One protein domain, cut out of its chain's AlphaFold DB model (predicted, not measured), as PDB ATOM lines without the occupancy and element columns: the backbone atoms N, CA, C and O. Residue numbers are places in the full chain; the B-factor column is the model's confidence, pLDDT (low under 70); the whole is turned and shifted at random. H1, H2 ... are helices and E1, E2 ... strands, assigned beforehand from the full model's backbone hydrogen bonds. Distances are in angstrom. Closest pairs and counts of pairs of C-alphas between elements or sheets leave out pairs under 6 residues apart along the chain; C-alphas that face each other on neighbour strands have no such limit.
ATOM      1  N   SER A 274      45.677 -24.821 -54.264       94.62
ATOM      2  CA  SER A 274      45.756 -25.610 -55.506       94.62
ATOM      3  C   SER A 274      44.628 -25.286 -56.489       94.62
ATOM      4  O   SER A 274      44.860 -25.098 -57.685       94.62
ATOM      5  N   TYR A 275      43.400 -25.121 -56.000       92.19
ATOM      6  CA  TYR A 275      42.284 -24.674 -56.841       92.19
ATOM      7  C   TYR A 275      42.430 -23.210 -57.278       92.19
ATOM      8  O   TYR A 275      42.055 -22.840 -58.395       92.19
ATOM      9  N   SER A 276      42.991 -22.359 -56.418       94.19
ATOM     10  CA  SER A 276      43.284 -20.962 -56.751       94.19
ATOM     11  C   SER A 276      44.361 -20.842 -57.831       94.19
ATOM     12  O   SER A 276      44.247 -19.978 -58.702       94.19
ATOM     13  N   PHE A 277      45.356 -21.735 -57.827       95.69
ATOM     14  CA  PHE A 277      46.347 -21.873 -58.892       95.69
ATOM     15  C   PHE A 277      45.667 -22.182 -60.226       95.69
ATOM     16  O   PHE A 277      45.835 -21.428 -61.183       95.69
ATOM     17  N   ALA A 278      44.820 -23.215 -60.270       93.88
ATOM     18  CA  ALA A 278      44.089 -23.584 -61.480       93.88
ATOM     19  C   ALA A 278      43.259 -22.418 -62.045       93.88
ATOM     20  O   ALA A 278      43.304 -22.137 -63.240       93.88
ATOM     21  N   ARG A 279      42.548 -21.688 -61.176       91.75
ATOM     22  CA  ARG A 279      41.754 -20.506 -61.561       91.75
ATOM     23  C   ARG A 279      42.600 -19.360 -62.117       91.75
ATOM     24  O   ARG A 279      42.078 -18.560 -62.888       91.75
ATOM     25  N   ARG A 280      43.871 -19.251 -61.719       93.19
ATOM     26  CA  ARG A 280      44.776 -18.190 -62.180       93.19
ATOM     27  C   ARG A 280      45.345 -18.448 -63.572       93.19
ATOM     28  O   ARG A 280      45.701 -17.494 -64.259       93.19
ATOM     29  N   LEU A 281      45.444 -19.708 -63.980       94.38
ATOM     30  CA  LEU A 281      45.924 -20.072 -65.309       94.38
ATOM     31  C   LEU A 281      44.973 -19.559 -66.399       94.38
ATOM     32  O   LEU A 281      43.760 -19.542 -66.204       94.38
ATOM     33  N   THR A 282      45.503 -19.176 -67.560       93.38
ATOM     34  CA  THR A 282      44.675 -18.880 -68.741       93.38
ATOM     35  C   THR A 282      44.022 -20.155 -69.288       93.38
ATOM     36  O   THR A 282      44.458 -21.263 -68.980       93.38
ATOM     37  N   ASN A 283      43.004 -20.023 -70.146       91.44
ATOM     38  CA  ASN A 283      42.389 -21.181 -70.809       91.44
ATOM     39  C   ASN A 283      43.414 -22.035 -71.570       91.44
ATOM     40  O   ASN A 283      43.386 -23.256 -71.446       91.44
ATOM     41  N   ASP A 284      44.360 -21.403 -72.266       93.00
ATOM     42  CA  ASP A 284      45.424 -22.114 -72.980       93.00
ATOM     43  C   ASP A 284      46.334 -22.879 -72.008       93.00
ATOM     44  O   ASP A 284      46.598 -24.060 -72.208       93.00
ATOM     45  N   GLN A 285      46.742 -22.254 -70.898       93.81
ATOM     46  CA  GLN A 285      47.571 -22.898 -69.869       93.81
ATOM     47  C   GLN A 285      46.846 -24.057 -69.169       93.81
ATOM     48  O   GLN A 285      47.440 -25.096 -68.873       93.81
ATOM     49  N   ARG A 286      45.540 -23.912 -68.920       92.44
ATOM     50  CA  ARG A 286      44.705 -24.999 -68.395       92.44
ATOM     51  C   ARG A 286      44.572 -26.138 -69.404       92.44
ATOM     52  O   ARG A 286      44.592 -27.295 -68.997       92.44
ATOM     53  N   GLY A 287      44.481 -25.822 -70.696       89.38
ATOM     54  CA  GLY A 287      44.469 -26.803 -71.781       89.38
ATOM     55  C   GLY A 287      45.794 -27.562 -71.904       89.38
ATOM     56  O   GLY A 287      45.783 -28.783 -72.005       89.38
ATOM     57  N   GLU A 288      46.931 -26.864 -71.812       90.25
ATOM     58  CA  GLU A 288      48.274 -27.470 -71.829       90.25
ATOM     59  C   GLU A 288      48.512 -28.438 -70.658       90.25
ATOM     60  O   GLU A 288      49.240 -29.419 -70.798       90.25
ATOM     61  N   THR A 289      47.954 -28.134 -69.484       90.31
ATOM     62  CA  THR A 289      48.174 -28.915 -68.255       90.31
ATOM     63  C   THR A 289      47.096 -29.970 -68.011       90.31
ATOM     64  O   THR A 289      47.315 -30.886 -67.224       90.31
ATOM     65  N   GLY A 290      45.923 -29.852 -68.644       90.88
ATOM     66  CA  GLY A 290      44.758 -30.710 -68.400       90.88
ATOM     67  C   GLY A 290      44.069 -30.478 -67.046       90.88
ATOM     68  O   GLY A 290      43.152 -31.214 -66.689       90.88
ATOM     69  N   ILE A 291      44.480 -29.460 -66.278       91.19
ATOM     70  CA  ILE A 291      44.015 -29.229 -64.897       91.19
ATOM     71  C   ILE A 291      42.502 -29.011 -64.813       91.19
ATOM     72  O   ILE A 291      41.864 -29.461 -63.860       91.19
ATOM     73  N   SER A 292      41.904 -28.351 -65.810       90.00
ATOM     74  CA  SER A 292      40.454 -28.130 -65.833       90.00
ATOM     75  C   SER A 292      39.664 -29.433 -65.807       90.00
ATOM     76  O   SER A 292      38.644 -29.507 -65.122       90.00
ATOM     77  N   ASP A 293      40.108 -30.444 -66.550       88.69
ATOM     78  CA  ASP A 293      39.368 -31.695 -66.692       88.69
ATOM     79  C   ASP A 293      39.458 -32.538 -65.415       88.69
ATOM     80  O   ASP A 293      38.434 -33.063 -64.964       88.69
ATOM     81  N   ASP A 294      40.633 -32.574 -64.773       86.69
ATOM     82  CA  ASP A 294      40.825 -33.240 -63.476       86.69
ATOM     83  C   ASP A 294      39.935 -32.613 -62.392       86.69
ATOM     84  O   ASP A 294      39.144 -33.306 -61.742       86.69
ATOM     85  N   ILE A 295      39.951 -31.279 -62.271       88.19
ATOM     86  CA  ILE A 295      39.107 -30.581 -61.294       88.19
ATOM     87  C   ILE A 295      37.621 -30.792 -61.604       88.19
ATOM     88  O   ILE A 295      36.824 -31.047 -60.701       88.19
ATOM     89  N   LYS A 296      37.203 -30.726 -62.873       88.69
ATOM     90  CA  LYS A 296      35.801 -30.976 -63.248       88.69
ATOM     91  C   LYS A 296      35.359 -32.386 -62.868       88.69
ATOM     92  O   LYS A 296      34.248 -32.552 -62.361       88.69
ATOM     93  N   LYS A 297      36.207 -33.394 -63.083       87.44
ATOM     94  CA  LYS A 297      35.956 -34.785 -62.687       87.44
ATOM     95  C   LYS A 297      35.787 -34.903 -61.171       87.44
ATOM     96  O   LYS A 297      34.822 -35.523 -60.720       87.44
ATOM     97  N   GLU A 298      36.652 -34.260 -60.394       84.69
ATOM     98  CA  GLU A 298      36.559 -34.207 -58.932       84.69
ATOM     99  C   GLU A 298      35.262 -33.520 -58.460       84.69
ATOM    100  O   GLU A 298      34.473 -34.114 -57.718       84.69
ATOM    101  N   LEU A 299      34.956 -32.331 -58.986       87.44
ATOM    102  CA  LEU A 299      33.721 -31.597 -58.690       87.44
ATOM    103  C   LEU A 299      32.460 -32.395 -59.054       87.44
ATOM    104  O   LEU A 299      31.472 -32.350 -58.322       87.44
ATOM    105  N   ASN A 300      32.474 -33.152 -60.157       89.25
ATOM    106  CA  ASN A 300      31.365 -34.031 -60.548       89.25
ATOM    107  C   ASN A 300      31.156 -35.176 -59.544       89.25
ATOM    108  O   ASN A 300      30.014 -35.548 -59.258       89.25
ATOM    109  N   ASN A 301      32.234 -35.728 -58.981       86.38
ATOM    110  CA  ASN A 301      32.138 -36.748 -57.938       86.38
ATOM    111  C   ASN A 301      31.528 -36.179 -56.655       86.38
ATOM    112  O   ASN A 301      30.638 -36.807 -56.076       86.38
ATOM    113  N   TYR A 302      31.932 -34.972 -56.258       85.56
ATOM    114  CA  TYR A 302      31.346 -34.285 -55.108       85.56
ATOM    115  C   TYR A 302      29.885 -33.900 -55.328       85.56
ATOM    116  O   TYR A 302      29.064 -34.112 -54.437       85.56
ATOM    117  N   GLU A 303      29.526 -33.400 -56.512       89.50
ATOM    118  CA  GLU A 303      28.133 -33.084 -56.842       89.50
ATOM    119  C   GLU A 303      27.252 -34.333 -56.770       89.50
ATOM    120  O   GLU A 303      26.193 -34.309 -56.145       89.50
ATOM    121  N   ARG A 304      27.722 -35.452 -57.333       90.69
ATOM    122  CA  ARG A 304      27.021 -36.740 -57.276       90.69
ATOM    123  C   ARG A 304      26.804 -37.212 -55.837       90.69
ATOM    124  O   ARG A 304      25.701 -37.654 -55.519       90.69
ATOM    125  N   TYR A 305      27.821 -37.093 -54.981       88.69
ATOM    126  CA  TYR A 305      27.713 -37.425 -53.560       88.69
ATOM    127  C   TYR A 305      26.692 -36.529 -52.841       88.69
ATOM    128  O   TYR A 305      25.806 -37.030 -52.152       88.69
ATOM    129  N   VAL A 306      26.757 -35.209 -53.049       90.44
ATOM    130  CA  VAL A 306      25.806 -34.242 -52.473       90.44
ATOM    131  C   VAL A 306      24.373 -34.544 -52.916       90.44
ATOM    132  O   VAL A 306      23.467 -34.578 -52.082       90.44
ATOM    133  N   ASP A 307      24.163 -34.818 -54.202       92.38
ATOM    134  CA  ASP A 307      22.848 -35.154 -54.749       92.38
ATOM    135  C   ASP A 307      22.290 -36.455 -54.174       92.38
ATOM    136  O   ASP A 307      21.088 -36.562 -53.930       92.38
ATOM    137  N   GLU A 308      23.145 -37.440 -53.917       92.81
ATOM    138  CA  GLU A 308      22.746 -38.667 -53.239       92.81
ATOM    139  C   GLU A 308      22.298 -38.409 -51.797       92.81
ATOM    140  O   GLU A 308      21.224 -38.872 -51.412       92.81
ATOM    141  N   GLN A 309      23.050 -37.616 -51.028       92.19
ATOM    142  CA  GLN A 309      22.651 -37.245 -49.666       92.19
ATOM    143  C   GLN A 309      21.297 -36.513 -49.662       92.19
ATOM    144  O   GLN A 309      20.408 -36.859 -48.884       92.19
ATOM    145  N   ILE A 310      21.091 -35.567 -50.587       92.88
ATOM    146  CA  ILE A 310      19.809 -34.857 -50.734       92.88
ATOM    147  C   ILE A 310      18.671 -35.833 -51.067       92.88
ATOM    148  O   ILE A 310      17.602 -35.756 -50.458       92.88
ATOM    149  N   ARG A 311      18.879 -36.773 -52.004       94.94
ATOM    150  CA  ARG A 311      17.877 -37.804 -52.346       94.94
ATOM    151  C   ARG A 311      17.531 -38.700 -51.158       94.94
ATOM    152  O   ARG A 311      16.381 -39.117 -51.042       94.94
ATOM    153  N   ASN A 312      18.489 -38.945 -50.268       94.19
ATOM    154  CA  ASN A 312      18.284 -39.698 -49.031       94.19
ATOM    155  C   ASN A 312      17.558 -38.888 -47.939       94.19
ATOM    156  O   ASN A 312      17.311 -39.405 -46.852       94.19
ATOM    157  N   GLY A 313      17.169 -37.641 -48.223       95.31
ATOM    158  CA  GLY A 313      16.441 -36.768 -47.304       95.31
ATOM    159  C   GLY A 313      17.342 -35.967 -46.364       95.31
ATOM    160  O   GLY A 313      16.830 -35.239 -45.507       95.31
ATOM    161  N   GLU A 314      18.663 -36.058 -46.529       96.00
ATOM    162  CA  GLU A 314      19.603 -35.269 -45.746       96.00
ATOM    163  C   GLU A 314      19.542 -33.795 -46.152       96.00
ATOM    164  O   GLU A 314      19.298 -33.430 -47.304       96.00
ATOM    165  N   LYS A 315      19.781 -32.915 -45.178       95.38
ATOM    166  CA  LYS A 315      19.869 -31.457 -45.400       95.38
ATOM    167  C   LYS A 315      21.266 -30.906 -45.136       95.38
ATOM    168  O   LYS A 315      21.621 -29.836 -45.634       95.38
ATOM    169  N   ILE A 316      22.042 -31.619 -44.329       95.56
ATOM    170  CA  ILE A 316      23.368 -31.220 -43.874       95.56
ATOM    171  C   ILE A 316      24.282 -32.439 -43.873       95.56
ATOM    172  O   ILE A 316      23.847 -33.533 -43.532       95.56
ATOM    173  N   ILE A 317      25.561 -32.229 -44.159       92.75
ATOM    174  CA  ILE A 317      26.610 -33.173 -43.783       92.75
ATOM    175  C   ILE A 317      27.118 -32.757 -42.403       92.75
ATOM    176  O   ILE A 317      27.480 -31.597 -42.182       92.75
ATOM    177  N   LYS A 318      27.110 -33.700 -41.457       92.75
ATOM    178  CA  LYS A 318      27.737 -33.534 -40.143       92.75
ATOM    179  C   LYS A 318      29.129 -34.146 -40.196       92.75
ATOM    180  O   LYS A 318      29.264 -35.365 -40.244       92.75
ATOM    181  N   PHE A 319      30.141 -33.297 -40.162       93.06
ATOM    182  CA  PHE A 319      31.542 -33.695 -40.121       93.06
ATOM    183  C   PHE A 319      32.280 -32.673 -39.269       93.06
ATOM    184  O   PHE A 319      32.096 -31.483 -39.489       93.06
ATOM    185  N   ASN A 320      33.070 -33.106 -38.287       94.69
ATOM    186  CA  ASN A 320      33.792 -32.176 -37.423       94.69
ATOM    187  C   ASN A 320      35.230 -31.988 -37.915       94.69
ATOM    188  O   ASN A 320      36.108 -32.759 -37.541       94.69
ATOM    189  N   LEU A 321      35.468 -30.941 -38.708       95.12
ATOM    190  CA  LEU A 321      36.811 -30.576 -39.165       95.12
ATOM    191  C   LEU A 321      37.758 -30.227 -38.001       95.12
ATOM    192  O   LEU A 321      38.956 -30.445 -38.120       95.12
ATOM    193  N   LEU A 322      37.241 -29.771 -36.852       94.12
ATOM    194  CA  LEU A 322      38.065 -29.506 -35.658       94.12
ATOM    195  C   LEU A 322      38.569 -30.773 -34.966       94.12
ATOM    196  O   LEU A 322      39.448 -30.687 -34.122       94.12
ATOM    197  N   ASP A 323      37.979 -31.930 -35.260       91.94
ATOM    198  CA  ASP A 323      38.459 -33.221 -34.765       91.94
ATOM    199  C   ASP A 323      39.136 -34.027 -35.877       91.94
ATOM    200  O   ASP A 323      39.409 -35.206 -35.667       91.94
ATOM    201  N   TRP A 324      39.386 -33.426 -37.047       89.38
ATOM    202  CA  TRP A 324      40.073 -34.072 -38.161       89.38
ATOM    203  C   TRP A 324      41.586 -33.941 -37.956       89.38
ATOM    204  O   TRP A 324      42.124 -32.843 -38.115       89.38
ATOM    205  N   PRO A 325      42.273 -35.017 -37.536       85.12
ATOM    206  CA  PRO A 325      43.647 -34.902 -37.098       85.12
ATOM    207  C   PRO A 325      44.613 -35.063 -38.275       85.12
ATOM    208  O   PRO A 325      44.347 -35.796 -39.239       85.12
ATOM    209  N   LEU A 326      45.773 -34.425 -38.143       79.38
ATOM    210  CA  LEU A 326      47.001 -34.826 -38.803       79.38
ATOM    211  C   LEU A 326      47.253 -36.285 -38.481       79.38
ATOM    212  O   LEU A 326      46.876 -36.818 -37.434       79.38
ATOM    213  N   THR A 327      47.866 -36.957 -39.430       71.75
ATOM    214  CA  THR A 327      47.953 -38.394 -39.349       71.75
ATOM    215  C   THR A 327      49.296 -38.790 -38.740       71.75
ATOM    216  O   THR A 327      50.329 -38.200 -39.029       71.75
ATOM    217  N   SER A 328      49.251 -39.682 -37.755       65.69
ATOM    218  CA  SER A 328      50.313 -39.895 -36.763       65.69
ATOM    219  C   SER A 328      50.193 -41.301 -36.156       65.69
ATOM    220  O   SER A 328      49.214 -41.998 -36.418       65.69
ATOM    221  N   PRO A 329      51.139 -41.767 -35.319       61.50
ATOM    222  CA  PRO A 329      50.982 -43.041 -34.608       61.50
ATOM    223  C   PRO A 329      49.746 -43.094 -33.689       61.50
ATOM    224  O   PRO A 329      49.281 -44.178 -33.338       61.50
ATOM    225  N   THR A 330      49.228 -41.936 -33.269       69.62
ATOM    226  CA  THR A 330      47.990 -41.816 -32.479       69.62
ATOM    227  C   THR A 330      46.753 -41.824 -33.378       69.62
ATOM    228  O   THR A 330      45.730 -42.401 -33.011       69.62
ATOM    229  N   TYR A 331      46.862 -41.222 -34.562       74.38
ATOM    230  CA  TYR A 331      45.808 -41.144 -35.568       74.38
ATOM    231  C   TYR A 331      46.301 -41.784 -36.868       74.38
ATOM    232  O   TYR A 331      46.713 -41.056 -37.771       74.38
ATOM    233  N   PRO A 332      46.340 -43.125 -36.959       68.88
ATOM    234  CA  PRO A 332      46.879 -43.810 -38.125       68.88
ATOM    235  C   PRO A 332      45.992 -43.598 -39.347       68.88
ATOM    236  O   PRO A 332      44.837 -43.167 -39.252       68.88
ATOM    237  N   LEU A 333      46.537 -43.929 -40.513       69.44
ATOM    238  CA  LEU A 333      45.753 -43.895 -41.737       69.44
ATOM    239  C   LEU A 333      44.608 -44.904 -41.694       69.44
ATOM    240  O   LEU A 333      44.773 -46.014 -41.182       69.44
ATOM    241  N   PRO A 334      43.443 -44.540 -42.246       68.69
ATOM    242  CA  PRO A 334      42.356 -45.484 -42.363       68.69
ATOM    243  C   PRO A 334      42.697 -46.564 -43.393       68.69
ATOM    244  O   PRO A 334      43.070 -46.268 -44.519       68.69
ATOM    245  N   THR A 335      42.502 -47.825 -43.016       66.00
ATOM    246  CA  THR A 335      42.724 -48.997 -43.888       66.00
ATOM    247  C   THR A 335      41.422 -49.533 -44.481       66.00
ATOM    248  O   THR A 335      41.404 -50.345 -45.405       66.00
ATOM    249  N   LYS A 336      40.287 -49.077 -43.938       69.94
ATOM    250  CA  LYS A 336      38.941 -49.465 -44.359       69.94
ATOM    251  C   LYS A 336      38.397 -48.452 -45.352       69.94
ATOM    252  O   LYS A 336      38.436 -47.252 -45.094       69.94
ATOM    253  N   GLU A 337      37.773 -48.942 -46.418       67.38
ATOM    254  CA  GLU A 337      37.157 -48.124 -47.472       67.38
ATOM    255  C   GLU A 337      36.217 -47.034 -46.922       67.38
ATOM    256  O   GLU A 337      36.302 -45.874 -47.315       67.38
ATOM    257  N   ALA A 338      35.368 -47.368 -45.945       65.81
ATOM    258  CA  ALA A 338      34.450 -46.404 -45.334       65.81
ATOM    259  C   ALA A 338      35.165 -45.264 -44.585       65.81
ATOM    260  O   ALA A 338      34.654 -44.145 -44.526       65.81
ATOM    261  N   ASP A 339      36.333 -45.530 -44.003       70.50
ATOM    262  CA  ASP A 339      37.122 -44.517 -43.304       70.50
ATOM    263  C   ASP A 339      38.027 -43.741 -44.279       70.50
ATOM    264  O   ASP A 339      38.233 -42.542 -44.091       70.50
ATOM    265  N   MET A 340      38.456 -44.365 -45.382       69.00
ATOM    266  CA  MET A 340      39.051 -43.664 -46.528       69.00
ATOM    267  C   MET A 340      38.064 -42.658 -47.125       69.00
ATOM    268  O   MET A 340      38.413 -41.504 -47.351       69.00
ATOM    269  N   LEU A 341      36.791 -43.031 -47.280       71.00
ATOM    270  CA  LEU A 341      35.755 -42.101 -47.732       71.00
ATOM    271  C   LEU A 341      35.626 -40.887 -46.798       71.00
ATOM    272  O   LEU A 341      35.481 -39.760 -47.272       71.00
ATOM    273  N   LYS A 342      35.709 -41.089 -45.475       76.81
ATOM    274  CA  LYS A 342      35.705 -39.980 -44.501       76.81
ATOM    275  C   LYS A 342      36.926 -39.079 -44.648       76.81
ATOM    276  O   LYS A 342      36.791 -37.873 -44.474       76.81
ATOM    277  N   LEU A 343      38.089 -39.649 -44.954       76.69
ATOM    278  CA  LEU A 343      39.304 -38.884 -45.210       76.69
ATOM    279  C   LEU A 343      39.133 -37.980 -46.439       76.69
ATOM    280  O   LEU A 343      39.305 -36.770 -46.320       76.69
ATOM    281  N   GLY A 344      38.697 -38.538 -47.573       78.19
ATOM    282  CA  GLY A 344      38.420 -37.761 -48.789       78.19
ATOM    283  C   GLY A 344      37.318 -36.710 -48.593       78.19
ATOM    284  O   GLY A 344      37.394 -35.611 -49.139       78.19
ATOM    285  N   LEU A 345      36.312 -37.008 -47.761       83.94
ATOM    286  CA  LEU A 345      35.291 -36.033 -47.368       83.94
ATOM    287  C   LEU A 345      35.888 -34.872 -46.556       83.94
ATOM    288  O   LEU A 345      35.479 -33.732 -46.755       83.94
ATOM    289  N   GLY A 346      36.849 -35.143 -45.669       88.94
ATOM    290  CA  GLY A 346      37.561 -34.121 -44.898       88.94
ATOM    291  C   GLY A 346      38.231 -33.083 -45.797       88.94
ATOM    292  O   GLY A 346      37.951 -31.894 -45.649       88.94
ATOM    293  N   TYR A 347      39.003 -33.538 -46.791       86.44
ATOM    294  CA  TYR A 347      39.636 -32.673 -47.796       86.44
ATOM    295  C   TYR A 347      38.611 -31.809 -48.541       86.44
ATOM    296  O   TYR A 347      38.720 -30.583 -48.557       86.44
ATOM    297  N   ALA A 348      37.553 -32.428 -49.075       87.06
ATOM    298  CA  ALA A 348      36.514 -31.723 -49.827       87.06
ATOM    299  C   ALA A 348      35.812 -30.635 -48.992       87.06
ATOM    300  O   ALA A 348      35.570 -29.519 -49.460       87.06
ATOM    301  N   LEU A 349      35.472 -30.955 -47.739       93.12
ATOM    302  CA  LEU A 349      34.787 -30.032 -46.836       93.12
ATOM    303  C   LEU A 349      35.711 -28.918 -46.334       93.12
ATOM    304  O   LEU A 349      35.243 -27.790 -46.173       93.12
ATOM    305  N   ALA A 350      36.996 -29.207 -46.109       94.75
ATOM    306  CA  ALA A 350      37.990 -28.209 -45.726       94.75
ATOM    307  C   ALA A 350      38.263 -27.225 -46.875       94.75
ATOM    308  O   ALA A 350      38.192 -26.014 -46.661       94.75
ATOM    309  N   HIS A 351      38.438 -27.725 -48.103       92.75
ATOM    310  CA  HIS A 351      38.512 -26.894 -49.306       92.75
ATOM    311  C   HIS A 351      37.288 -25.975 -49.423       92.75
ATOM    312  O   HIS A 351      37.413 -24.755 -49.536       92.75
ATOM    313  N   TYR A 352      36.081 -26.551 -49.339       93.12
ATOM    314  CA  TYR A 352      34.838 -25.783 -49.406       93.12
ATOM    315  C   TYR A 352      34.746 -24.729 -48.297       93.12
ATOM    316  O   TYR A 352      34.266 -23.618 -48.535       93.12
ATOM    317  N   PHE A 353      35.180 -25.070 -47.082       96.56
ATOM    318  CA  PHE A 353      35.191 -24.138 -45.966       96.56
ATOM    319  C   PHE A 353      36.026 -22.900 -46.309       96.56
ATOM    320  O   PHE A 353      35.488 -21.795 -46.223       96.56
ATOM    321  N   TRP A 354      37.270 -23.078 -46.770       97.12
ATOM    322  CA  TRP A 354      38.176 -21.980 -47.122       97.12
ATOM    323  C   TRP A 354      37.752 -21.202 -48.360       97.12
ATOM    324  O   TRP A 354      37.774 -19.971 -48.337       97.12
ATOM    325  N   TYR A 355      37.250 -21.884 -49.392       94.50
ATOM    326  CA  TYR A 355      36.613 -21.218 -50.526       94.50
ATOM    327  C   TYR A 355      35.465 -20.312 -50.053       94.50
ATOM    328  O   TYR A 355      35.357 -19.154 -50.444       94.50
ATOM    329  N   GLY A 356      34.637 -20.804 -49.130       94.62
ATOM    330  CA  GLY A 356      33.574 -20.024 -48.508       94.62
ATOM    331  C   GLY A 356      34.056 -18.937 -47.539       94.62
ATOM    332  O   GLY A 356      33.241 -18.103 -47.149       94.62
ATOM    333  N   ILE A 357      35.312 -18.939 -47.090       96.81
ATOM    334  CA  ILE A 357      35.899 -17.802 -46.369       96.81
ATOM    335  C   ILE A 357      36.276 -16.713 -47.378       96.81
ATOM    336  O   ILE A 357      35.832 -15.579 -47.213       96.81
ATOM    337  N   GLU A 358      36.981 -17.056 -48.464       94.69
ATOM    338  CA  GLU A 358      37.310 -16.097 -49.533       94.69
ATOM    339  C   GLU A 358      36.049 -15.438 -50.106       94.69
ATOM    340  O   GLU A 358      35.983 -14.215 -50.200       94.69
ATOM    341  N   GLU A 359      35.035 -16.219 -50.481       93.00
ATOM    342  CA  GLU A 359      33.863 -15.670 -51.175       93.00
ATOM    343  C   GLU A 359      33.036 -14.713 -50.306       93.00
ATOM    344  O   GLU A 359      32.401 -13.803 -50.836       93.00
ATOM    345  N   ASN A 360      33.023 -14.913 -48.985       94.62
ATOM    346  CA  ASN A 360      32.206 -14.104 -48.077       94.62
ATOM    347  C   ASN A 360      32.978 -12.931 -47.461       94.62
ATOM    348  O   ASN A 360      32.367 -11.909 -47.159       94.62
ATOM    349  N   PHE A 361      34.293 -13.068 -47.273       95.81
ATOM    350  CA  PHE A 361      35.117 -12.089 -46.550       95.81
ATOM    351  C   PHE A 361      36.252 -11.494 -47.402       95.81
ATOM    352  O   PHE A 361      36.963 -10.595 -46.957       95.81
ATOM    353  N   GLY A 362      36.398 -11.940 -48.651       93.50
ATOM    354  CA  GLY A 362      37.376 -11.449 -49.617       93.50
ATOM    355  C   GLY A 362      38.727 -12.167 -49.560       93.50
ATOM    356  O   GLY A 362      39.091 -12.818 -48.582       93.50
ATOM    357  N   GLY A 363      39.520 -11.996 -50.624       90.12
ATOM    358  CA  GLY A 363      40.810 -12.679 -50.800       90.12
ATOM    359  C   GLY A 363      41.886 -12.358 -49.756       90.12
ATOM    360  O   GLY A 363      42.864 -13.089 -49.670       90.12
ATOM    361  N   LYS A 364      41.711 -11.303 -48.945       95.38
ATOM    362  CA  LYS A 364      42.644 -10.937 -47.862       95.38
ATOM    363  C   LYS A 364      42.362 -11.640 -46.531       95.38
ATOM    364  O   LYS A 364      43.231 -11.628 -45.666       95.38
ATOM    365  N   ALA A 365      41.194 -12.267 -46.372       96.88
ATOM    366  CA  ALA A 365      40.800 -12.881 -45.106       96.88
ATOM    367  C   ALA A 365      41.725 -14.039 -44.695       96.88
ATOM    368  O   ALA A 365      42.057 -14.169 -43.521       96.88
ATOM    369  N   ILE A 366      42.168 -14.864 -45.652       98.06
ATOM    370  CA  ILE A 366      43.055 -16.005 -45.376       98.06
ATOM    371  C   ILE A 366      44.471 -15.530 -44.997       98.06
ATOM    372  O   ILE A 366      44.920 -15.917 -43.919       98.06
ATOM    373  N   PRO A 367      45.149 -14.649 -45.765       97.88
ATOM    374  CA  PRO A 367      46.437 -14.092 -45.345       97.88
ATOM    375  C   PRO A 367      46.390 -13.388 -43.982       97.88
ATOM    376  O   PRO A 367      47.289 -13.569 -43.169       97.88
ATOM    377  N   GLU A 368      45.338 -12.613 -43.698       98.25
ATOM    378  CA  GLU A 368      45.198 -11.942 -42.398       98.25
ATOM    379  C   GLU A 368      44.993 -12.942 -41.254       98.25
ATOM    380  O   GLU A 368      45.566 -12.788 -40.176       98.25
ATOM    381  N   PHE A 369      44.208 -13.996 -41.486       98.50
ATOM    382  CA  PHE A 369      44.070 -15.090 -40.533       98.50
ATOM    383  C   PHE A 369      45.418 -15.770 -40.252       98.50
ATOM    384  O   PHE A 369      45.769 -15.951 -39.086       98.50
ATOM    385  N   ILE A 370      46.179 -16.093 -41.301       98.31
ATOM    386  CA  ILE A 370      47.504 -16.714 -41.192       98.31
ATOM    387  C   ILE A 370      48.485 -15.819 -40.418       98.31
ATOM    388  O   ILE A 370      49.124 -16.282 -39.470       98.31
ATOM    389  N   ASP A 371      48.541 -14.525 -40.738       98.00
ATOM    390  CA  ASP A 371      49.356 -13.544 -40.013       98.00
ATOM    391  C   ASP A 371      49.003 -13.510 -38.515       98.00
ATOM    392  O   ASP A 371      49.898 -13.526 -37.668       98.00
ATOM    393  N   ARG A 372      47.711 -13.541 -38.160       98.06
ATOM    394  CA  ARG A 372      47.277 -13.546 -36.754       98.06
ATOM    395  C   ARG A 372      47.672 -14.824 -36.017       98.06
ATOM    396  O   ARG A 372      48.187 -14.722 -34.905       98.06
ATOM    397  N   ILE A 373      47.461 -16.009 -36.600       97.69
ATOM    398  CA  ILE A 373      47.810 -17.270 -35.916       97.69
ATOM    399  C   ILE A 373      49.324 -17.460 -35.791       97.69
ATOM    400  O   ILE A 373      49.775 -18.030 -34.803       97.69
ATOM    401  N   SER A 374      50.116 -16.929 -36.727       96.44
ATOM    402  CA  SER A 374      51.586 -17.008 -36.679       96.44
ATOM    403  C   SER A 374      52.207 -16.264 -35.490       96.44
ATOM    404  O   SER A 374      53.328 -16.554 -35.082       96.44
ATOM    405  N   LYS A 375      51.463 -15.312 -34.911       96.44
ATOM    406  CA  LYS A 375      51.868 -14.517 -33.741       96.44
ATOM    407  C   LYS A 375      51.490 -15.172 -32.416       96.44
ATOM    408  O   LYS A 375      51.851 -14.653 -31.360       96.44
ATOM    409  N   VAL A 376      50.746 -16.274 -32.457       96.56
ATOM    410  CA  VAL A 376      50.386 -17.053 -31.275       96.56
ATOM    411  C   VAL A 376      51.429 -18.144 -31.088       96.56
ATOM    412  O   VAL A 376      51.794 -18.840 -32.032       96.56
ATOM    413  N   GLU A 377      51.928 -18.295 -29.865       94.38
ATOM    414  CA  GLU A 377      52.819 -19.400 -29.530       94.38
ATOM    415  C   GLU A 377      52.011 -20.701 -29.488       94.38
ATOM    416  O   GLU A 377      51.097 -20.839 -28.678       94.38
ATOM    417  N   SER A 378      52.340 -21.651 -30.363       92.31
ATOM    418  CA  SER A 378      51.735 -22.987 -30.369       92.31
ATOM    419  C   SER A 378      50.201 -23.026 -30.415       92.31
ATOM    420  O   SER A 378      49.591 -23.683 -29.570       92.31
ATOM    421  N   PRO A 379      49.548 -22.387 -31.411       95.81
ATOM    422  CA  PRO A 379      48.095 -22.326 -31.467       95.81
ATOM    423  C   PRO A 379      47.488 -23.707 -31.727       95.81
ATOM    424  O   PRO A 379      47.921 -24.448 -32.613       95.81
ATOM    425  N   THR A 380      46.449 -24.045 -30.972       95.62
ATOM    426  CA  THR A 380      45.617 -25.236 -31.193       95.62
ATOM    427  C   THR A 380      44.584 -24.993 -32.292       95.62
ATOM    428  O   THR A 380      44.150 -23.859 -32.526       95.62
ATOM    429  N   GLY A 381      44.073 -26.061 -32.916       94.56
ATOM    430  CA  GLY A 381      43.016 -25.936 -33.929       94.56
ATOM    431  C   GLY A 381      41.764 -25.190 -33.437       94.56
ATOM    432  O   GLY A 381      41.094 -24.499 -34.209       94.56
ATOM    433  N   LYS A 382      41.458 -25.268 -32.135       96.12
ATOM    434  CA  LYS A 382      40.330 -24.551 -31.522       96.12
ATOM    435  C   LYS A 382      40.610 -23.056 -31.337       96.12
ATOM    436  O   LYS A 382      39.703 -22.258 -31.566       96.12
ATOM    437  N   GLU A 383      41.817 -22.679 -30.925       97.19
ATOM    438  CA  GLU A 383      42.223 -21.270 -30.802       97.19
ATOM    439  C   GLU A 383      42.233 -20.587 -32.167       97.19
ATOM    440  O   GLU A 383      41.661 -19.509 -32.317       97.19
ATOM    441  N   CYS A 384      42.749 -21.274 -33.191       98.06
ATOM    442  CA  CYS A 384      42.671 -20.830 -34.579       98.06
ATOM    443  C   CYS A 384      41.224 -20.536 -35.012       98.06
ATOM    444  O   CYS A 384      40.938 -19.489 -35.588       98.06
ATOM    445  N   ALA A 385      40.268 -21.413 -34.690       97.94
ATOM    446  CA  ALA A 385      38.860 -21.149 -34.991       97.94
ATOM    447  C   ALA A 385      38.295 -19.929 -34.237       97.94
ATOM    448  O   ALA A 385      37.415 -19.244 -34.764       97.94
ATOM    449  N   GLY A 386      38.793 -19.643 -33.030       97.88
ATOM    450  CA  GLY A 386      38.478 -18.422 -32.281       97.88
ATOM    451  C   GLY A 386      38.983 -17.166 -32.990       97.88
ATOM    452  O   GLY A 386      38.200 -16.259 -33.249       97.88
ATOM    453  N   ILE A 387      40.244 -17.167 -33.421       98.00
ATOM    454  CA  ILE A 387      40.850 -16.055 -34.173       98.00
ATOM    455  C   ILE A 387      40.087 -15.788 -35.475       98.00
ATOM    456  O   ILE A 387      39.797 -14.641 -35.812       98.00
ATOM    457  N   LEU A 388      39.698 -16.844 -36.196       98.12
ATOM    458  CA  LEU A 388      38.908 -16.692 -37.417       98.12
ATOM    459  C   LEU A 388      37.480 -16.195 -37.128       98.12
ATOM    460  O   LEU A 388      36.932 -15.439 -37.925       98.12
ATOM    461  N   THR A 389      36.886 -16.576 -35.989       98.19
ATOM    462  CA  THR A 389      35.583 -16.052 -35.526       98.19
ATOM    463  C   THR A 389      35.662 -14.547 -35.291       98.19
ATOM    464  O   THR A 389      34.792 -13.816 -35.747       98.19
ATOM    465  N   GLU A 390      36.717 -14.073 -34.629       97.31
ATOM    466  CA  GLU A 390      36.936 -12.641 -34.392       97.31
ATOM    467  C   GLU A 390      37.164 -11.867 -35.692       97.31
ATOM    468  O   GLU A 390      36.664 -10.757 -35.840       97.31
ATOM    469  N   LEU A 391      37.899 -12.451 -36.646       97.12
ATOM    470  CA  LEU A 391      38.183 -11.816 -37.934       97.12
ATOM    471  C   LEU A 391      36.939 -11.689 -38.826       97.12
ATOM    472  O   LEU A 391      36.818 -10.731 -39.585       97.12
ATOM    473  N   THR A 392      36.042 -12.672 -38.773       96.62
ATOM    474  CA  THR A 392      34.906 -12.783 -39.704       96.62
ATOM    475  C   THR A 392      33.562 -12.399 -39.092       96.62
ATOM    476  O   THR A 392      32.573 -12.312 -39.815       96.62
ATOM    477  N   GLU A 393      33.504 -12.224 -37.768       96.19
ATOM    478  CA  GLU A 393      32.269 -12.086 -36.980       96.19
ATOM    479  C   GLU A 393      31.261 -13.236 -37.206       96.19
ATOM    480  O   GLU A 393      30.071 -13.124 -36.903       96.19
ATOM    481  N   ASP A 394      31.731 -14.375 -37.726       95.81
ATOM    482  CA  ASP A 394      30.918 -15.535 -38.079       95.81
ATOM    483  C   ASP A 394      31.148 -16.698 -37.110       95.81
ATOM    484  O   ASP A 394      32.206 -16.859 -36.506       95.81
ATOM    485  N   ASN A 395      30.156 -17.575 -36.972       95.88
ATOM    486  CA  ASN A 395      30.241 -18.749 -36.114       95.88
ATOM    487  C   ASN A 395      31.064 -19.865 -36.782       95.88
ATOM    488  O   ASN A 395      30.527 -20.878 -37.252       95.88
ATOM    489  N   ILE A 396      32.387 -19.691 -36.790       97.44
ATOM    490  CA  ILE A 396      33.344 -20.623 -37.399       97.44
ATOM    491  C   ILE A 396      33.245 -22.017 -36.780       97.44
ATOM    492  O   ILE A 396      33.208 -23.012 -37.504       97.44
ATOM    493  N   LEU A 397      33.092 -22.111 -35.455       95.12
ATOM    494  CA  LEU A 397      32.939 -23.394 -34.760       95.12
ATOM    495  C   LEU A 397      31.753 -24.216 -35.287       95.12
ATOM    496  O   LEU A 397      31.825 -25.446 -35.332       95.12
ATOM    497  N   LYS A 398      30.654 -23.560 -35.684       95.62
ATOM    498  CA  LYS A 398      29.500 -24.218 -36.308       95.62
ATOM    499  C   LYS A 398      29.778 -24.580 -37.767       95.62
ATOM    500  O   LYS A 398      29.424 -25.686 -38.188       95.62
ATOM    501  N   ARG A 399      30.411 -23.684 -38.531       95.69
ATOM    502  CA  ARG A 399      30.750 -23.912 -39.949       95.69
ATOM    503  C   ARG A 399      31.733 -25.062 -40.154       95.69
ATOM    504  O   ARG A 399      31.588 -25.793 -41.121       95.69
ATOM    505  N   LEU A 400      32.648 -25.285 -39.212       96.88
ATOM    506  CA  LEU A 400      33.578 -26.420 -39.227       96.88
ATOM    507  C   LEU A 400      32.924 -27.766 -38.855       96.88
ATOM    508  O   LEU A 400      33.574 -28.804 -38.943       96.88
ATOM    509  N   LYS A 401      31.655 -27.771 -38.419       96.44
ATOM    510  CA  LYS A 401      30.930 -28.975 -37.960       96.44
ATOM    511  C   LYS A 401      29.750 -29.373 -38.837       96.44
ATOM    512  O   LYS A 401      29.265 -30.505 -38.764       96.44
ATOM    513  N   THR A 402      29.206 -28.417 -39.585       95.00
ATOM    514  CA  THR A 402      27.933 -28.578 -40.284       95.00
ATOM    515  C   THR A 402      27.978 -27.920 -41.651       95.00
ATOM    516  O   THR A 402      28.198 -26.717 -41.762       95.00
ATOM    517  N   PHE A 403      27.709 -28.716 -42.684       95.81
ATOM    518  CA  PHE A 403      27.816 -28.300 -44.076       95.81
ATOM    519  C   PHE A 403      26.455 -28.438 -44.760       95.81
ATOM    520  O   PHE A 403      26.040 -29.553 -45.088       95.81
ATOM    521  N   PRO A 404      25.709 -27.333 -44.941       95.38
ATOM    522  CA  PRO A 404      24.432 -27.365 -45.642       95.38
ATOM    523  C   PRO A 404      24.606 -27.834 -47.089       95.38
ATOM    524  O   PRO A 404      25.336 -27.207 -47.858       95.38
ATOM    525  N   LEU A 405      23.897 -28.899 -47.476       93.56
ATOM    526  CA  LEU A 405      24.032 -29.521 -48.803       93.56
ATOM    527  C   LEU A 405      23.705 -28.543 -49.942       93.56
ATOM    528  O   LEU A 405      24.367 -28.546 -50.977       93.56
ATOM    529  N   VAL A 406      22.735 -27.649 -49.728       92.94
ATOM    530  CA  VAL A 406      22.376 -26.590 -50.690       92.94
ATOM    531  C   VAL A 406      23.549 -25.637 -50.940       92.94
ATOM    532  O   VAL A 406      23.804 -25.261 -52.084       92.94
ATOM    533  N   ASN A 407      24.286 -25.269 -49.890       92.75
ATOM    534  CA  ASN A 407      25.415 -24.351 -50.019       92.75
ATOM    535  C   ASN A 407      26.615 -25.046 -50.674       92.75
ATOM    536  O   ASN A 407      27.239 -24.454 -51.554       92.75
ATOM    537  N   LEU A 408      26.873 -26.316 -50.324       92.25
ATOM    538  CA  LEU A 408      27.875 -27.148 -51.000       92.25
ATOM    539  C   LEU A 408      27.602 -27.222 -52.504       92.25
ATOM    540  O   LEU A 408      28.479 -26.908 -53.304       92.25
ATOM    541  N   LYS A 409      26.363 -27.544 -52.898       92.12
ATOM    542  CA  LYS A 409      25.974 -27.621 -54.313       92.12
ATOM    543  C   LYS A 409      26.169 -26.289 -55.042       92.12
ATOM    544  O   LYS A 409      26.683 -26.265 -56.159       92.12
ATOM    545  N   LYS A 410      25.803 -25.170 -54.405       91.56
ATOM    546  CA  LYS A 410      26.013 -23.827 -54.966       91.56
ATOM    547  C   LYS A 410      27.500 -23.525 -55.178       91.56
ATOM    548  O   LYS A 410      27.853 -22.995 -56.229       91.56
ATOM    549  N   ALA A 411      28.359 -23.858 -54.217       90.00
ATOM    550  CA  ALA A 411      29.794 -23.624 -54.350       90.00
ATOM    551  C   ALA A 411      30.427 -24.505 -55.426       90.00
ATOM    552  O   ALA A 411      31.149 -23.970 -56.256       90.00
ATOM    553  N   ILE A 412      30.093 -25.801 -55.483       90.56
ATOM    554  CA  ILE A 412      30.578 -26.708 -56.539       90.56
ATOM    555  C   ILE A 412      30.266 -26.127 -57.924       90.56
ATOM    556  O   ILE A 412      31.146 -26.037 -58.781       90.56
ATOM    557  N   LYS A 413      29.028 -25.658 -58.122       91.19
ATOM    558  CA  LYS A 413      28.620 -25.006 -59.369       91.19
ATOM    559  C   LYS A 413      29.424 -23.731 -59.646       91.19
ATOM    560  O   LYS A 413      29.894 -23.544 -60.761       91.19
ATOM    561  N   SER A 414      29.603 -22.881 -58.636       90.31
ATOM    562  CA  SER A 414      30.357 -21.629 -58.761       90.31
ATOM    563  C   SER A 414      31.829 -21.856 -59.119       90.31
ATOM    564  O   SER A 414      32.358 -21.140 -59.966       90.31
ATOM    565  N   VAL A 415      32.484 -22.853 -58.515       87.44
ATOM    566  CA  VAL A 415      33.871 -23.213 -58.846       87.44
ATOM    567  C   VAL A 415      33.956 -23.690 -60.295       87.44
ATOM    568  O   VAL A 415      34.827 -23.234 -61.028       87.44
ATOM    569  N   ARG A 416      33.018 -24.539 -60.734       89.44
ATOM    570  CA  ARG A 416      32.956 -25.021 -62.122       89.44
ATOM    571  C   ARG A 416      32.794 -23.872 -63.121       89.44
ATOM    572  O   ARG A 416      33.571 -23.784 -64.062       89.44
ATOM    573  N   GLU A 417      31.849 -22.964 -62.880       89.62
ATOM    574  CA  GLU A 417      31.608 -21.794 -63.740       89.62
ATOM    575  C   GLU A 417      32.858 -20.900 -63.860       89.62
ATOM    576  O   GLU A 417      33.164 -20.419 -64.946       89.62
ATOM    577  N   LYS A 418      33.622 -20.728 -62.772       86.00
ATOM    578  CA  LYS A 418      34.874 -19.948 -62.761       86.00
ATOM    579  C   LYS A 418      36.053 -20.631 -63.466       86.00
ATOM    580  O   LYS A 418      37.035 -19.959 -63.760       86.00
ATOM    581  N   LEU A 419      36.001 -21.944 -63.684       84.19
ATOM    582  CA  LEU A 419      37.016 -22.669 -64.462       84.19
ATOM    583  C   LEU A 419      36.746 -22.594 -65.970       84.19
ATOM    584  O   LEU A 419      37.671 -22.777 -66.759       84.19
ATOM    585  N   ASP A 420      35.490 -22.345 -66.349       80.62
ATOM    586  CA  ASP A 420      35.050 -22.205 -67.740       80.62
ATOM    587  C   ASP A 420      35.147 -20.758 -68.260       80.62
ATOM    588  O   ASP A 420      35.148 -20.546 -69.474       80.62
ATOM    589  N   SER A 421      35.225 -19.774 -67.356       75.25
ATOM    590  CA  SER A 421      35.545 -18.370 -67.663       75.25
ATOM    591  C   SER A 421      37.046 -18.159 -67.816       75.25
ATOM    592  O   SER A 421      37.444 -17.494 -68.797       75.25
TER     593      SER A 421
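Overview. This is residues 274 to 421 of the 421 residues of an uncharacterized protein of candidate division TA06 bacterium B3_TA06 (UniProt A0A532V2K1). What does the model look like? Beside a tiny two-strand sheet, E1 and E2, the long helix H4 runs through the middle between two groups of helices: H3 and H8, side by side and running opposite ways, with the short H1 and H2 near one end, and H5, H6 and H7 on the other side. Residues 326 to 332 and 335 to 341, of which 337 to 341 belong to H4, stick out. What is it made of? The printed part has 148 residues with eight named helices and two named strands, in the order H1 H2 H3 E1 H4 H5 H6 H7 E2 H8; the sheet is antiparallel and the class is mostly helix. How large is it? It is compact, with a radius of gyration of the C-alphas of 16.6 A and spans of 44 by 36 by 32 A.

Along the chain. Where is the sheet? E1 is residues 316 to 318, with C-alpha 316 at (23.368, -31.220, -43.874), and E2 is residues 402 to 404. Where are the longer helices? H4, residues 337 to 361, measures 36.1 A and begins with C-alpha 337 at (37.157, -48.124, -47.472). H3, residues 291 to 311, measures 30.2 A; H8, residues 405 to 420, measures 23.1 A and ends with C-alpha 420 at (35.050, -22.205, -67.740). And the shorter ones? H1 is residues 274 to 280, H2 283 to 289, H5 365 to 374, H6 381 to 392 and H7 396 to 399.

Arrangement. How do the strands pair? E1 and E2 are antiparallel at 161 degrees, with N 317 and O 403 2.9 A apart, within hydrogen-bond range. What touches H8, the hub? H3 touches it at a shallow tilt of 20 degrees, opposite ways, closest at the C-alphas of Leu 299 and Ile 412, 6.2 A apart. H4, at Tyr 352 and Leu 408, and H1, at Arg 279 and Leu 419, only just touch it, each with 3 pairs of C-alphas within 8 A. What lies farther out? H5 touches H4 at Ala 365 and Glu 358, 6.5 A, and H6 at Phe 369 and Leu 388, 6.2 A; H6 touches H7 at Thr 389 and Ile 396, 5.4 A. H2 is close to but not clearly touching H1 and H3, and H3 and H6 are apart. Are the helix backbones complete? Every O i to N i+4 pair is within hydrogen-bond range in H1, H2, H3, H5, H6 and H8, and 20 of 21 are in H4; H7 is too short for such a pair.

Size, cuts and confidence. How far does it reach? The two C-alphas farthest apart, of Arg 311 and Glu 377, are 45.6 A apart. Is it unbroken? The printed part has no cut, and the link from E1 to H4, 18 residues, is long. Where is confidence low? Residues 328 to 330, 332 to 338 and 340 have pLDDT under 70.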